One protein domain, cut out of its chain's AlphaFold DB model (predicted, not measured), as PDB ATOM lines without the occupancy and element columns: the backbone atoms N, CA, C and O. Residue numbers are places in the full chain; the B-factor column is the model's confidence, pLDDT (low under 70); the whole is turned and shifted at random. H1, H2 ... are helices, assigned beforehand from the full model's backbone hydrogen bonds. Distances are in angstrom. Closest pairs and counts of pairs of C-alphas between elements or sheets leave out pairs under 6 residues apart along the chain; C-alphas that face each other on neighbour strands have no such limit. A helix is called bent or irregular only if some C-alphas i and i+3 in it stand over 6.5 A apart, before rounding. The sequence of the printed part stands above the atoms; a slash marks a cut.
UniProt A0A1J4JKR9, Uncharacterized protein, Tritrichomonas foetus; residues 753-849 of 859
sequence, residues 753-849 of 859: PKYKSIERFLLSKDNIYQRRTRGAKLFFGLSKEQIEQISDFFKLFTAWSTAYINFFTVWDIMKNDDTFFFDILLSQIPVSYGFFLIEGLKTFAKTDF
ATOM      1  N   PRO A 753     142.807  87.664 120.633       47.44
ATOM      2  CA  PRO A 753     143.784  87.850 119.565       47.44
ATOM      3  C   PRO A 753     143.194  88.613 118.370       47.44
ATOM      4  O   PRO A 753     142.334  88.088 117.673       47.44
ATOM      5  N   LYS A 754     143.726  89.811 118.095       58.03
ATOM      6  CA  LYS A 754     143.643  90.598 116.836       58.03
ATOM      7  C   LYS A 754     142.270  90.960 116.233       58.03
ATOM      8  O   LYS A 754     142.258  91.815 115.353       58.03
ATOM      9  N   TYR A 755     141.158  90.375 116.662       65.12
ATOM     10  CA  TYR A 755     139.840  90.647 116.084       65.12
ATOM     11  C   TYR A 755     139.327  92.056 116.416       65.12
ATOM     12  O   TYR A 755     139.339  92.476 117.581       65.12
ATOM     13  N   LYS A 756     138.805  92.747 115.399       86.94
ATOM     14  CA  LYS A 756     138.148  94.058 115.519       86.94
ATOM     15  C   LYS A 756     136.962  93.996 116.485       86.94
ATOM     16  O   LYS A 756     136.381  92.930 116.700       86.94
ATOM     17  N   SER A 757     136.563  95.124 117.069       90.38
ATOM     18  CA  SER A 757     135.425  95.182 118.007       90.38
ATOM     19  C   SER A 757     134.124  94.650 117.370       90.38
ATOM     20  O   SER A 757     133.414  93.858 117.996       90.38
ATOM     21  N   ILE A 758     133.886  94.955 116.087       93.00
ATOM     22  CA  ILE A 758     132.808  94.380 115.255       93.00
ATOM     23  C   ILE A 758     132.941  92.857 115.102       93.00
ATOM     24  O   ILE A 758     131.980  92.130 115.346       93.00
ATOM     25  N   GLU A 759     134.118  92.343 114.737       93.50
ATOM     26  CA  GLU A 759     134.335  90.899 114.547       93.50
ATOM     27  C   GLU A 759     134.086  90.126 115.850       93.50
ATOM     28  O   GLU A 759     133.396  89.106 115.849       93.50
ATOM     29  N   ARG A 760     134.563  90.653 116.986       93.38
ATOM     30  CA  ARG A 760     134.316  90.085 118.324       93.38
ATOM     31  C   ARG A 760     132.824  90.098 118.682       93.38
ATOM     32  O   ARG A 760     132.319  89.116 119.224       93.38
ATOM     33  N   PHE A 761     132.104  91.166 118.336       95.19
ATOM     34  CA  PHE A 761     130.652  91.268 118.517       95.19
ATOM     35  C   PHE A 761     129.866  90.249 117.668       95.19
ATOM     36  O   PHE A 761     128.914  89.650 118.182       95.19
ATOM     37  N   LEU A 762     130.264  90.040 116.407       94.44
ATOM     38  CA  LEU A 762     129.572  89.179 115.441       94.44
ATOM     39  C   LEU A 762     129.876  87.682 115.614       94.44
ATOM     40  O   LEU A 762     128.977  86.857 115.462       94.44
ATOM     41  N   LEU A 763     131.119  87.315 115.951       94.50
ATOM     42  CA  LEU A 763     131.528  85.918 116.180       94.50
ATOM     43  C   LEU A 763     131.012  85.353 117.518       94.50
ATOM     44  O   LEU A 763     130.925  84.136 117.693       94.50
ATOM     45  N   SER A 764     130.671  86.231 118.462       94.81
ATOM     46  CA  SER A 764     130.126  85.884 119.776       94.81
ATOM     47  C   SER A 764     128.746  85.214 119.658       94.81
ATOM     48  O   SER A 764     127.740  85.851 119.340       94.81
ATOM     49  N   LYS A 765     128.682  83.912 119.965       95.56
ATOM     50  CA  LYS A 765     127.426  83.134 120.040       95.56
ATOM     51  C   LYS A 765     126.661  83.344 121.355       95.56
ATOM     52  O   LYS A 765     125.600  82.757 121.543       95.56
ATOM     53  N   ASP A 766     127.207  84.157 122.255       96.44
ATOM     54  CA  ASP A 766     126.674  84.392 123.592       96.44
ATOM     55  C   ASP A 766     125.351  85.172 123.546       96.44
ATOM     56  O   ASP A 766     125.220  86.163 122.816       96.44
ATOM     57  N   ASN A 767     124.389  84.761 124.376       95.19
ATOM     58  CA  ASN A 767     123.145  85.498 124.586       95.19
ATOM     59  C   ASN A 767     123.387  86.805 125.370       95.19
ATOM     60  O   ASN A 767     124.458  87.017 125.944       95.19
ATOM     61  N   ILE A 768     122.386  87.692 125.417       96.00
ATOM     62  CA  ILE A 768     122.528  89.006 126.065       96.00
ATOM     63  C   ILE A 768     123.000  88.904 127.525       96.00
ATOM     64  O   ILE A 768     123.901  89.635 127.918       96.00
ATOM     65  N   TYR A 769     122.478  87.967 128.318       96.75
ATOM     66  CA  TYR A 769     122.842  87.818 129.731       96.75
ATOM     67  C   TYR A 769     124.292  87.341 129.905       96.75
ATOM     68  O   TYR A 769     125.017  87.849 130.762       96.75
ATOM     69  N   GLN A 770     124.748  86.422 129.052       96.81
ATOM     70  CA  GLN A 770     126.144  85.975 129.000       96.81
ATOM     71  C   GLN A 770     127.083  87.128 128.605       96.81
ATOM     72  O   GLN A 770     128.083  87.362 129.289       96.81
ATOM     73  N   ARG A 771     126.724  87.910 127.574       97.44
ATOM     74  CA  ARG A 771     127.461  89.115 127.150       97.44
ATOM     75  C   ARG A 771     127.541  90.158 128.265       97.44
ATOM     76  O   ARG A 771     128.640  90.590 128.600       97.44
ATOM     77  N   ARG A 772     126.419  90.482 128.922       97.56
ATOM     78  CA  ARG A 772     126.370  91.385 130.090       97.56
ATOM     79  C   ARG A 772     127.247  90.899 131.240       97.56
ATOM     80  O   ARG A 772     127.975  91.693 131.822       97.56
ATOM     81  N   THR A 773     127.222  89.599 131.543       96.62
ATOM     82  CA  THR A 773     128.043  89.000 132.611       96.62
ATOM     83  C   THR A 773     129.537  89.065 132.280       96.62
ATOM     84  O   THR A 773     130.352  89.315 133.168       96.62
ATOM     85  N   ARG A 774     129.922  88.891 131.006       97.06
ATOM     86  CA  ARG A 774     131.299  89.131 130.539       97.06
ATOM     87  C   ARG A 774     131.669  90.613 130.643       97.06
ATOM     88  O   ARG A 774     132.727  90.927 131.180       97.06
ATOM     89  N   GLY A 775     130.793  91.508 130.197       97.12
ATOM     90  CA  GLY A 775     130.974  92.957 130.279       97.12
ATOM     91  C   GLY A 775     131.181  93.465 131.700       97.12
ATOM     92  O   GLY A 775     132.155  94.162 131.959       97.12
ATOM     93  N   ALA A 776     130.336  93.041 132.642       97.38
ATOM     94  CA  ALA A 776     130.445  93.415 134.050       97.38
ATOM     95  C   ALA A 776     131.779  92.961 134.669       97.38
ATOM     96  O   ALA A 776     132.404  93.717 135.405       97.38
ATOM     97  N   LYS A 777     132.271  91.761 134.323       97.25
ATOM     98  CA  LYS A 777     133.598  91.286 134.757       97.25
ATOM     99  C   LYS A 777     134.743  92.116 134.167       97.25
ATOM    100  O   LYS A 777     135.722  92.360 134.861       97.25
ATOM    101  N   LEU A 778     134.625  92.545 132.910       95.81
ATOM    102  CA  LEU A 778     135.623  93.393 132.250       95.81
ATOM    103  C   LEU A 778     135.598  94.845 132.761       95.81
ATOM    104  O   LEU A 778     136.653  95.469 132.824       95.81
ATOM    105  N   PHE A 779     134.434  95.366 133.171       96.75
ATOM    106  CA  PHE A 779     134.261  96.730 133.691       96.75
ATOM    107  C   PHE A 779     135.179  97.029 134.887       96.75
ATOM    108  O   PHE A 779     135.831  98.070 134.917       96.75
ATOM    109  N   PHE A 780     135.318  96.082 135.823       95.38
ATOM    110  CA  PHE A 780     136.222  96.205 136.978       95.38
ATOM    111  C   PHE A 780     137.717  96.291 136.608       95.38
ATOM    112  O   PHE A 780     138.530  96.643 137.460       95.38
ATOM    113  N   GLY A 781     138.095  95.958 135.370       94.25
ATOM    114  CA  GLY A 781     139.470  96.027 134.870       94.25
ATOM    115  C   GLY A 781     139.822  97.302 134.098       94.25
ATOM    116  O   GLY A 781     140.944  97.404 133.603       94.25
ATOM    117  N   LEU A 782     138.883  98.240 133.945       94.81
ATOM    118  CA  LEU A 782     139.056  99.444 133.130       94.81
ATOM    119  C   LEU A 782     139.813 100.570 133.849       94.81
ATOM    120  O   LEU A 782     139.785 100.691 135.074       94.81
ATOM    121  N   SER A 783     140.453 101.446 133.068       95.88
ATOM    122  CA  SER A 783     140.959 102.722 133.582       95.88
ATOM    123  C   SER A 783     139.808 103.687 133.896       95.88
ATOM    124  O   SER A 783     138.710 103.568 133.349       95.88
ATOM    125  N   LYS A 784     140.062 104.698 134.740       95.94
ATOM    126  CA  LYS A 784     139.063 105.734 135.056       95.94
ATOM    127  C   LYS A 784     138.534 106.426 133.788       95.94
ATOM    128  O   LYS A 784     137.332 106.622 133.667       95.94
ATOM    129  N   GLU A 785     139.418 106.731 132.840       95.31
ATOM    130  CA  GLU A 785     139.083 107.367 131.556       95.31
ATOM    131  C   GLU A 785     138.136 106.496 130.713       95.31
ATOM    132  O   GLU A 785     137.174 106.998 130.139       95.31
ATOM    133  N   GLN A 786     138.353 105.176 130.689       93.81
ATOM    134  CA  GLN A 786     137.475 104.229 129.992       93.81
ATOM    135  C   GLN A 786     136.114 104.072 130.692       93.81
ATOM    136  O   GLN A 786     135.092 103.918 130.026       93.81
ATOM    137  N   ILE A 787     136.080 104.132 132.028       95.94
ATOM    138  CA  ILE A 787     134.831 104.141 132.806       95.94
ATOM    139  C   ILE A 787     134.032 105.423 132.525       95.94
ATOM    140  O   ILE A 787     132.815 105.362 132.376       95.94
ATOM    141  N   GLU A 788     134.707 106.567 132.404       96.06
ATOM    142  CA  GLU A 788     134.102 107.864 132.081       96.06
ATOM    143  C   GLU A 788     133.512 107.865 130.659       96.06
ATOM    144  O   GLU A 788     132.322 108.132 130.498       96.06
ATOM    145  N   GLN A 789     134.267 107.391 129.658       94.56
ATOM    146  CA  GLN A 789     133.772 107.177 128.287       94.56
ATOM    147  C   GLN A 789     132.543 106.250 128.231       94.56
ATOM    148  O   GLN A 789     131.558 106.552 127.561       94.56
ATOM    149  N   ILE A 790     132.562 105.123 128.952       95.81
ATOM    150  CA  ILE A 790     131.419 104.194 128.987       95.81
ATOM    151  C   ILE A 790     130.232 104.783 129.764       95.81
ATOM    152  O   ILE A 790     129.088 104.504 129.410       95.81
ATOM    153  N   SER A 791     130.470 105.638 130.763       95.94
ATOM    154  CA  SER A 791     129.411 106.405 131.430       95.94
ATOM    155  C   SER A 791     128.745 107.396 130.473       95.94
ATOM    156  O   SER A 791     127.521 107.518 130.485       95.94
ATOM    157  N   ASP A 792     129.511 108.055 129.601       96.19
ATOM    158  CA  ASP A 792     128.957 108.921 128.557       96.19
ATOM    159  C   ASP A 792     128.121 108.131 127.544       96.19
ATOM    160  O   ASP A 792     126.987 108.519 127.264       96.19
ATOM    161  N   PHE A 793     128.591 106.965 127.084       95.62
ATOM    162  CA  PHE A 793     127.783 106.096 126.219       95.62
ATOM    163  C   PHE A 793     126.560 105.499 126.923       95.62
ATOM    164  O   PHE A 793     125.546 105.283 126.270       95.62
ATOM    165  N   PHE A 794     126.593 105.274 128.237       95.94
ATOM    166  CA  PHE A 794     125.416 104.854 129.002       95.94
ATOM    167  C   PHE A 794     124.320 105.936 129.020       95.94
ATOM    168  O   PHE A 794     123.150 105.615 128.809       95.94
ATOM    169  N   LYS A 795     124.680 107.221 129.183       96.19
ATOM    170  CA  LYS A 795     123.722 108.352 129.179       96.19
ATOM    171  C   LYS A 795     122.913 108.435 127.876       96.19
ATOM    172  O   LYS A 795     121.778 108.911 127.891       96.19
ATOM    173  N   LEU A 796     123.467 107.933 126.771       95.69
ATOM    174  CA  LEU A 796     122.818 107.873 125.459       95.69
ATOM    175  C   LEU A 796     121.635 106.886 125.371       95.69
ATOM    176  O   LEU A 796     120.842 106.996 124.436       95.69
ATOM    177  N   PHE A 797     121.503 105.955 126.325       96.44
ATOM    178  CA  PHE A 797     120.449 104.930 126.393       96.44
ATOM    179  C   PHE A 797     119.559 105.126 127.628       96.44
ATOM    180  O   PHE A 797     119.301 104.206 128.401       96.44
ATOM    181  N   THR A 798     119.122 106.373 127.817       94.25
ATOM    182  CA  THR A 798     118.208 106.810 128.886       94.25
ATOM    183  C   THR A 798     116.742 106.883 128.443       94.25
ATOM    184  O   THR A 798     115.861 106.863 129.295       94.25
ATOM    185  N   ALA A 799     116.470 106.944 127.134       95.56
ATOM    186  CA  ALA A 799     115.127 106.944 126.551       95.56
ATOM    187  C   ALA A 799     115.134 106.302 125.149       95.56
ATOM    188  O   ALA A 799     116.140 106.359 124.441       95.56
ATOM    189  N   TRP A 800     114.003 105.756 124.689       92.50
ATOM    190  CA  TRP A 800     113.885 105.174 123.341       92.50
ATOM    191  C   TRP A 800     114.119 106.173 122.203       92.50
ATOM    192  O   TRP A 800     114.747 105.832 121.197       92.50
ATOM    193  N   SER A 801     113.685 107.422 122.385       92.69
ATOM    194  CA  SER A 801     113.893 108.514 121.428       92.69
ATOM    195  C   SER A 801     115.375 108.823 121.187       92.69
ATOM    196  O   SER A 801     115.757 109.134 120.061       92.69
ATOM    197  N   THR A 802     116.219 108.700 122.216       92.19
ATOM    198  CA  THR A 802     117.670 108.892 122.103       92.19
ATOM    199  C   THR A 802     118.373 107.601 121.683       92.19
ATOM    200  O   THR A 802     119.233 107.643 120.804       92.19
ATOM    201  N   ALA A 803     117.955 106.439 122.195       92.38
ATOM    202  CA  ALA A 803     118.515 105.132 121.840       92.38
ATOM    203  C   ALA A 803     118.488 104.840 120.325       92.38
ATOM    204  O   ALA A 803     119.465 104.310 119.788       92.38
ATOM    205  N   TYR A 804     117.410 105.217 119.621       88.81
ATOM    206  CA  TYR A 804     117.306 105.030 118.166       88.81
ATOM    207  C   TYR A 804     118.293 105.894 117.359       88.81
ATOM    208  O   TYR A 804     118.747 105.475 116.299       88.81
ATOM    209  N   ILE A 805     118.673 107.072 117.854       91.44
ATOM    210  CA  ILE A 805     119.678 107.920 117.192       91.44
ATOM    211  C   ILE A 805     121.089 107.455 117.585       91.44
ATOM    212  O   ILE A 805     121.982 107.341 116.748       91.44
ATOM    213  N   ASN A 806     121.285 107.111 118.857       93.31
ATOM    214  CA  ASN A 806     122.603 106.851 119.427       93.31
ATOM    215  C   ASN A 806     123.186 105.465 119.110       93.31
ATOM    216  O   ASN A 806     124.390 105.262 119.287       93.31
ATOM    217  N   PHE A 807     122.401 104.502 118.602       94.50
ATOM    218  CA  PHE A 807     122.990 103.243 118.124       94.50
ATOM    219  C   PHE A 807     123.935 103.472 116.930       94.50
ATOM    220  O   PHE A 807     124.930 102.756 116.811       94.50
ATOM    221  N   PHE A 808     123.675 104.482 116.083       94.19
ATOM    222  CA  PHE A 808     124.583 104.873 114.999       94.19
ATOM    223  C   PHE A 808     125.939 105.310 115.557       94.19
ATOM    224  O   PHE A 808     126.973 104.839 115.094       94.19
ATOM    225  N   THR A 809     125.942 106.121 116.621       96.00
ATOM    226  CA  THR A 809     127.162 106.537 117.326       96.00
ATOM    227  C   THR A 809     127.954 105.329 117.829       96.00
ATOM    228  O   THR A 809     129.159 105.252 117.611       96.00
ATOM    229  N   VAL A 810     127.283 104.336 118.431       96.50
ATOM    230  CA  VAL A 810     127.924 103.083 118.875       96.50
ATOM    231  C   VAL A 810     128.480 102.275 117.693       96.50
ATOM    232  O   VAL A 810     129.582 101.737 117.795       96.50
ATOM    233  N   TRP A 811     127.774 102.216 116.559       96.00
ATOM    234  CA  TRP A 811     128.257 101.550 115.341       96.00
ATOM    235  C   TRP A 811     129.489 102.243 114.745       96.00
ATOM    236  O   TRP A 811     130.458 101.578 114.382       96.00
ATOM    237  N   ASP A 812     129.495 103.574 114.688       94.88
ATOM    238  CA  ASP A 812     130.633 104.354 114.198       94.88
ATOM    239  C   ASP A 812     131.845 104.247 115.131       94.88
ATOM    240  O   ASP A 812     132.973 104.125 114.653       94.88
ATOM    241  N   ILE A 813     131.641 104.186 116.449       95.31
ATOM    242  CA  ILE A 813     132.716 103.879 117.405       95.31
ATOM    243  C   ILE A 813     133.243 102.460 117.177       95.31
ATOM    244  O   ILE A 813     134.451 102.280 117.089       95.31
ATOM    245  N   MET A 814     132.380 101.461 116.984       95.19
ATOM    246  CA  MET A 814     132.815 100.092 116.675       95.19
ATOM    247  C   MET A 814     133.558  99.977 115.329       95.19
ATOM    248  O   MET A 814     134.417  99.110 115.182       95.19
ATOM    249  N   LYS A 815     133.286 100.846 114.347       93.81
ATOM    250  CA  LYS A 815     134.055 100.903 113.087       93.81
ATOM    251  C   LYS A 815     135.431 101.560 113.252       93.81
ATOM    252  O   LYS A 815     136.373 101.143 112.579       93.81
ATOM    253  N   ASN A 816     135.546 102.570 114.117       94.81
ATOM    254  CA  ASN A 816     136.757 103.386 114.271       94.81
ATOM    255  C   ASN A 816     137.691 102.930 115.410       94.81
ATOM    256  O   ASN A 816     138.902 103.115 115.308       94.81
ATOM    257  N   ASP A 817     137.155 102.325 116.472       94.62
ATOM    258  CA  ASP A 817     137.900 101.841 117.634       94.62
ATOM    259  C   ASP A 817     137.804 100.311 117.766       94.62
ATOM    260  O   ASP A 817     136.822  99.728 118.243       94.62
ATOM    261  N   ASP A 818     138.892  99.640 117.381       93.62
ATOM    262  CA  ASP A 818     139.059  98.199 117.567       93.62
ATOM    263  C   ASP A 818     139.192  97.797 119.041       93.62
ATOM    264  O   ASP A 818     138.996  96.621 119.365       93.62
ATOM    265  N   THR A 819     139.510  98.739 119.936       92.31
ATOM    266  CA  THR A 819     139.627  98.509 121.379       92.31
ATOM    267  C   THR A 819     138.294  98.622 122.113       92.31
ATOM    268  O   THR A 819     138.196  98.097 123.218       92.31
ATOM    269  N   PHE A 820     137.240  99.176 121.503       95.06
ATOM    270  CA  PHE A 820     135.925  99.306 122.130       95.06
ATOM    271  C   PHE A 820     135.327  97.939 122.518       95.06
ATOM    272  O   PHE A 820     135.209  97.021 121.700       95.06
ATOM    273  N   PHE A 821     134.922  97.787 123.784       94.38
ATOM    274  CA  PHE A 821     134.319  96.556 124.311       94.38
ATOM    275  C   PHE A 821     132.800  96.709 124.456       94.38
ATOM    276  O   PHE A 821     132.290  96.992 125.540       94.38
ATOM    277  N   PHE A 822     132.068  96.452 123.370       96.81
ATOM    278  CA  PHE A 822     130.600  96.539 123.323       96.81
ATOM    279  C   PHE A 822     129.877  95.758 124.441       96.81
ATOM    280  O   PHE A 822     128.894  96.244 124.996       96.81
ATOM    281  N   ASP A 823     130.388  94.585 124.839       97.75
ATOM    282  CA  ASP A 823     129.816  93.808 125.951       97.75
ATOM    283  C   ASP A 823     129.816  94.588 127.284       97.75
ATOM    284  O   ASP A 823     128.937  94.377 128.118       97.75
ATOM    285  N   ILE A 824     130.768  95.510 127.492       97.75
ATOM    286  CA  ILE A 824     130.807  96.360 128.688       97.75
ATOM    287  C   ILE A 824     129.696  97.411 128.628       97.75
ATOM    288  O   ILE A 824     128.973  97.551 129.613       97.75
ATOM    289  N   LEU A 825     129.475  98.069 127.483       97.69
ATOM    290  CA  LEU A 825     128.323  98.964 127.304       97.69
ATOM    291  C   LEU A 825     127.004  98.217 127.569       97.69
ATOM    292  O   LEU A 825     126.195  98.688 128.369       97.69
ATOM    293  N   LEU A 826     126.837  97.012 127.000       97.88
ATOM    294  CA  LEU A 826     125.684  96.143 127.276       97.88
ATOM    295  C   LEU A 826     125.476  95.884 128.773       97.88
ATOM    296  O   LEU A 826     124.334  95.738 129.197       97.88
ATOM    297  N   SER A 827     126.546  95.774 129.567       97.94
ATOM    298  CA  SER A 827     126.432  95.491 131.003       97.94
ATOM    299  C   SER A 827     125.828  96.645 131.810       97.94
ATOM    300  O   SER A 827     125.173  96.368 132.814       97.94
ATOM    301  N   GLN A 828     126.009  97.894 131.358       97.62
ATOM    302  CA  GLN A 828     125.593  99.104 132.076       97.62
ATOM    303  C   GLN A 828     124.163  99.541 131.724       97.62
ATOM    304  O   GLN A 828     123.380  99.850 132.615       97.62
ATOM    305  N   ILE A 829     123.798  99.539 130.438       97.38
ATOM    306  CA  ILE A 829     122.460  99.951 129.960       97.38
ATOM    307  C   ILE A 829     121.347  98.981 130.409       97.38
ATOM    308  O   ILE A 829     121.649  97.824 130.698       97.38
ATOM    309  N   PRO A 830     120.059  99.365 130.419       97.12
ATOM    310  CA  PRO A 830     118.936  98.425 130.557       97.12
ATOM    311  C   PRO A 830     118.943  97.256 129.548       97.12
ATOM    312  O   PRO A 830     119.542  97.319 128.472       97.12
ATOM    313  N   VAL A 831     118.308  96.135 129.912       96.31
ATOM    314  CA  VAL A 831     118.313  94.892 129.104       96.31
ATOM    315  C   VAL A 831     117.539  95.066 127.794       96.31
ATOM    316  O   VAL A 831     117.954  94.544 126.761       96.31
ATOM    317  N   SER A 832     116.464  95.846 127.845       95.50
ATOM    318  CA  SER A 832     115.597  96.257 126.742       95.50
ATOM    319  C   SER A 832     116.384  96.961 125.619       95.50
ATOM    320  O   SER A 832     116.486  96.422 124.513       95.50
ATOM    321  N   TYR A 833     117.076  98.070 125.915       96.94
ATOM    322  CA  TYR A 833     117.990  98.728 124.960       96.94
ATOM    323  C   TYR A 833     119.130  97.813 124.486       96.94
ATOM    324  O   TYR A 833     119.572  97.903 123.340       96.94
ATOM    325  N   GLY A 834     119.611  96.907 125.344       97.00
ATOM    326  CA  GLY A 834     120.655  95.948 124.986       97.00
ATOM    327  C   GLY A 834     120.227  94.932 123.919       97.00
ATOM    328  O   GLY A 834     121.035  94.592 123.055       97.00
ATOM    329  N   PHE A 835     118.969  94.475 123.927       95.56
ATOM    330  CA  PHE A 835     118.426  93.634 122.852       95.56
ATOM    331  C   PHE A 835     118.334  94.414 121.538       95.56
ATOM    332  O   PHE A 835     118.827  93.945 120.508       95.56
ATOM    333  N   PHE A 836     117.770  95.624 121.597       96.44
ATOM    334  CA  PHE A 836     117.662  96.534 120.457       96.44
ATOM    335  C   PHE A 836     119.024  96.804 119.797       96.44
ATOM    336  O   PHE A 836     119.167  96.635 118.586       96.44
ATOM    337  N   LEU A 837     120.056  97.126 120.587       96.56
ATOM    338  CA  LEU A 837     121.421  97.322 120.090       96.56
ATOM    339  C   LEU A 837     121.988  96.069 119.412       96.56
ATOM    340  O   LEU A 837     122.610  96.184 118.359       96.56
ATOM    341  N   ILE A 838     121.782  94.874 119.976       96.88
ATOM    342  CA  ILE A 838     122.302  93.634 119.384       96.88
ATOM    343  C   ILE A 838     121.695  93.389 117.994       96.88
ATOM    344  O   ILE A 838     122.444  93.103 117.061       96.88
ATOM    345  N   GLU A 839     120.377  93.513 117.817       96.12
ATOM    346  CA  GLU A 839     119.758  93.284 116.499       96.12
ATOM    347  C   GLU A 839     119.961  94.456 115.524       96.12
ATOM    348  O   GLU A 839     120.156  94.225 114.327       96.12
ATOM    349  N   GLY A 840     120.032  95.696 116.019       95.25
ATOM    350  CA  GLY A 840     120.419  96.866 115.227       95.25
ATOM    351  C   GLY A 840     121.821  96.710 114.634       95.25
ATOM    352  O   GLY A 840     121.983  96.703 113.415       95.25
ATOM    353  N   LEU A 841     122.834  96.471 115.471       95.62
ATOM    354  CA  LEU A 841     124.231  96.326 115.034       95.62
ATOM    355  C   LEU A 841     124.448  95.075 114.159       95.62
ATOM    356  O   LEU A 841     125.220  95.119 113.203       95.62
ATOM    357  N   LYS A 842     123.720  93.972 114.402       95.00
ATOM    358  CA  LYS A 842     123.680  92.811 113.483       95.00
ATOM    359  C   LYS A 842     123.073  93.144 112.121       95.00
ATOM    360  O   LYS A 842     123.424  92.498 111.135       95.00
ATOM    361  N   THR A 843     122.121  94.070 112.065       93.69
ATOM    362  CA  THR A 843     121.487  94.499 110.813       93.69
ATOM    363  C   THR A 843     122.432  95.413 110.043       93.69
ATOM    364  O   THR A 843     122.716  95.134 108.883       93.69
ATOM    365  N   PHE A 844     123.042  96.395 110.709       92.25
ATOM    366  CA  PHE A 844     124.047  97.271 110.102       92.25
ATOM    367  C   PHE A 844     125.290  96.523 109.610       92.25
ATOM    368  O   PHE A 844     125.757  96.793 108.511       92.25
ATOM    369  N   ALA A 845     125.760  95.495 110.325       92.88
ATOM    370  CA  ALA A 845     126.832  94.630 109.827       92.88
ATOM    371  C   ALA A 845     126.488  93.903 108.509       92.88
ATOM    372  O   ALA A 845     127.381  93.630 107.708       92.88
ATOM    373  N   LYS A 846     125.207  93.595 108.253       90.31
ATOM    374  CA  LYS A 846     124.768  93.028 106.966       90.31
ATOM    375  C   LYS A 846     124.713  94.106 105.879       90.31
ATOM    376  O   LYS A 846     125.157  93.841 104.768       90.31
ATOM    377  N   THR A 847     124.195  95.292 106.205       90.81
ATOM    378  CA  THR A 847     124.029  96.417 105.267       90.81
ATOM    379  C   THR A 847     125.363  97.026 104.829       90.81
ATOM    380  O   THR A 847     125.571  97.229 103.640       90.81
ATOM    381  N   ASP A 848     126.307  97.227 105.752       88.25
ATOM    382  CA  ASP A 848     127.658  97.749 105.472       88.25
ATOM    383  C   ASP A 848     128.571  96.691 104.795       88.25
ATOM    384  O   ASP A 848     129.788  96.854 104.729       88.25
ATOM    385  N   PHE A 849     128.004  95.573 104.318       82.38
ATOM    386  CA  PHE A 849     128.700  94.431 103.713       82.38
ATOM    387  C   PHE A 849     129.866  93.875 104.556       82.38
ATOM    388  O   PHE A 849     130.797  93.266 104.015       82.38
TER     389      PHE A 849
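What this domain is: This is residues 753 to 849 of the 859 residues of an uncharacterized protein of Tritrichomonas foetus (UniProt A0A1J4JKR9). Six helices form a rounded cluster in which the short helix H5 lies in the middle, with H2 and H3 packed on it, while H1, H4 and H6 have their centres beyond the end of H5 where its first residue, Phe 822, lies. The two longest helices by residues, H4 and H6, cross as an X near Phe 807 and Leu 837, while H2 crosses H5 almost at a right angle; helices that touch mostly cross each other rather than lie side by side. The printed part has 97 residues with six named helices, H1 to H6 in order along the chain, and no named strand, and its class is all helix. It is compact, with a radius of gyration of the C-alphas of 12.5 A and spans of 35 by 34 by 25 A.

Where its parts are: The printed part begins at Pro 753, and H1 takes residues 757 to 763, starting at C-alpha 757 at (135.425, 95.182, 118.007) and measuring 10.2 A from first to last C-alpha. H2, residues 768 to 779, is 16.0 A long. H3, residues 784 to 795, is 16.6 A long. H4, residues 800 to 816, is 24.7 A long and begins with C-alpha 800 at (113.885, 105.174, 123.341). It has a kink of 28 degrees near residue 807, yet it is neither bent nor irregular, but only just: C-alphas 805 and 808 are 6.2 A apart. H5, residues 822 to 828, is 10.4 A long. H6, residues 831 to 847, is 24.6 A long and ends with C-alpha 847 at (124.029, 96.417, 105.267).

How they stand to each other: H5 is the hub, touching three other helices, and its centre is 5.2 A from the mean of the C-alphas, the nearest of the six. H5 and H2 touch with 22 pairs of C-alphas within 8 A and stand about perpendicular, at 88 degrees; their closest C-alphas, those of Gly 775 and Ile 824, are 3.8 A apart. H3 touches H5 with residues 790 to 794 alone, about perpendicular at 74 degrees, and the closest C-alphas are those of Ile 790 and Leu 825 at 6.3 A. H1 and H5 only just touch, with 3 pairs of C-alphas within 8 A, the closest being those of Phe 761 and Phe 822 at 7.1 A. H4 touches H1 with residues 814 to 815 alone, the closest C-alphas being those of Met 814 and Ser 757 at 5.7 A. H4 and H6 touch at a steep tilt of 50 degrees and run the same way, with their closest C-alphas, those of Phe 807 and Leu 837, 6.4 A apart. H6 and H2 only just touch, with 3 pairs of C-alphas within 8 A, where Ile 768 and Phe 835 have the closest C-alphas at 7.0 A. H5 and H6 are close but not clearly touching, at a shallow tilt of 18 degrees and running opposite ways; their closest C-alphas, those of Leu 826 and Gly 834, are 5.5 A apart. Among the pairs that stay apart are H2 and H4, and H3 and H6. In H1, H2, H3 and H5 every O i to N i+4 pair is within hydrogen-bond range; in H4 10 of 13 are, and in H6 12 of 13.

The domain as a whole: The two C-alphas farthest apart are those of Pro 753 and Ser 801, at 36.4 A, and the first and last printed C-alphas, of Pro 753 and Phe 849, are 22.9 A apart. The printed part has no cut. The five links from H1 to H6 are tight, from 2 residues between H5 and H6 to 5 residues between H4 and H5. The mean pLDDT of the printed part is 93.7, and the model's confidence is under 70 at residues 753 to 755.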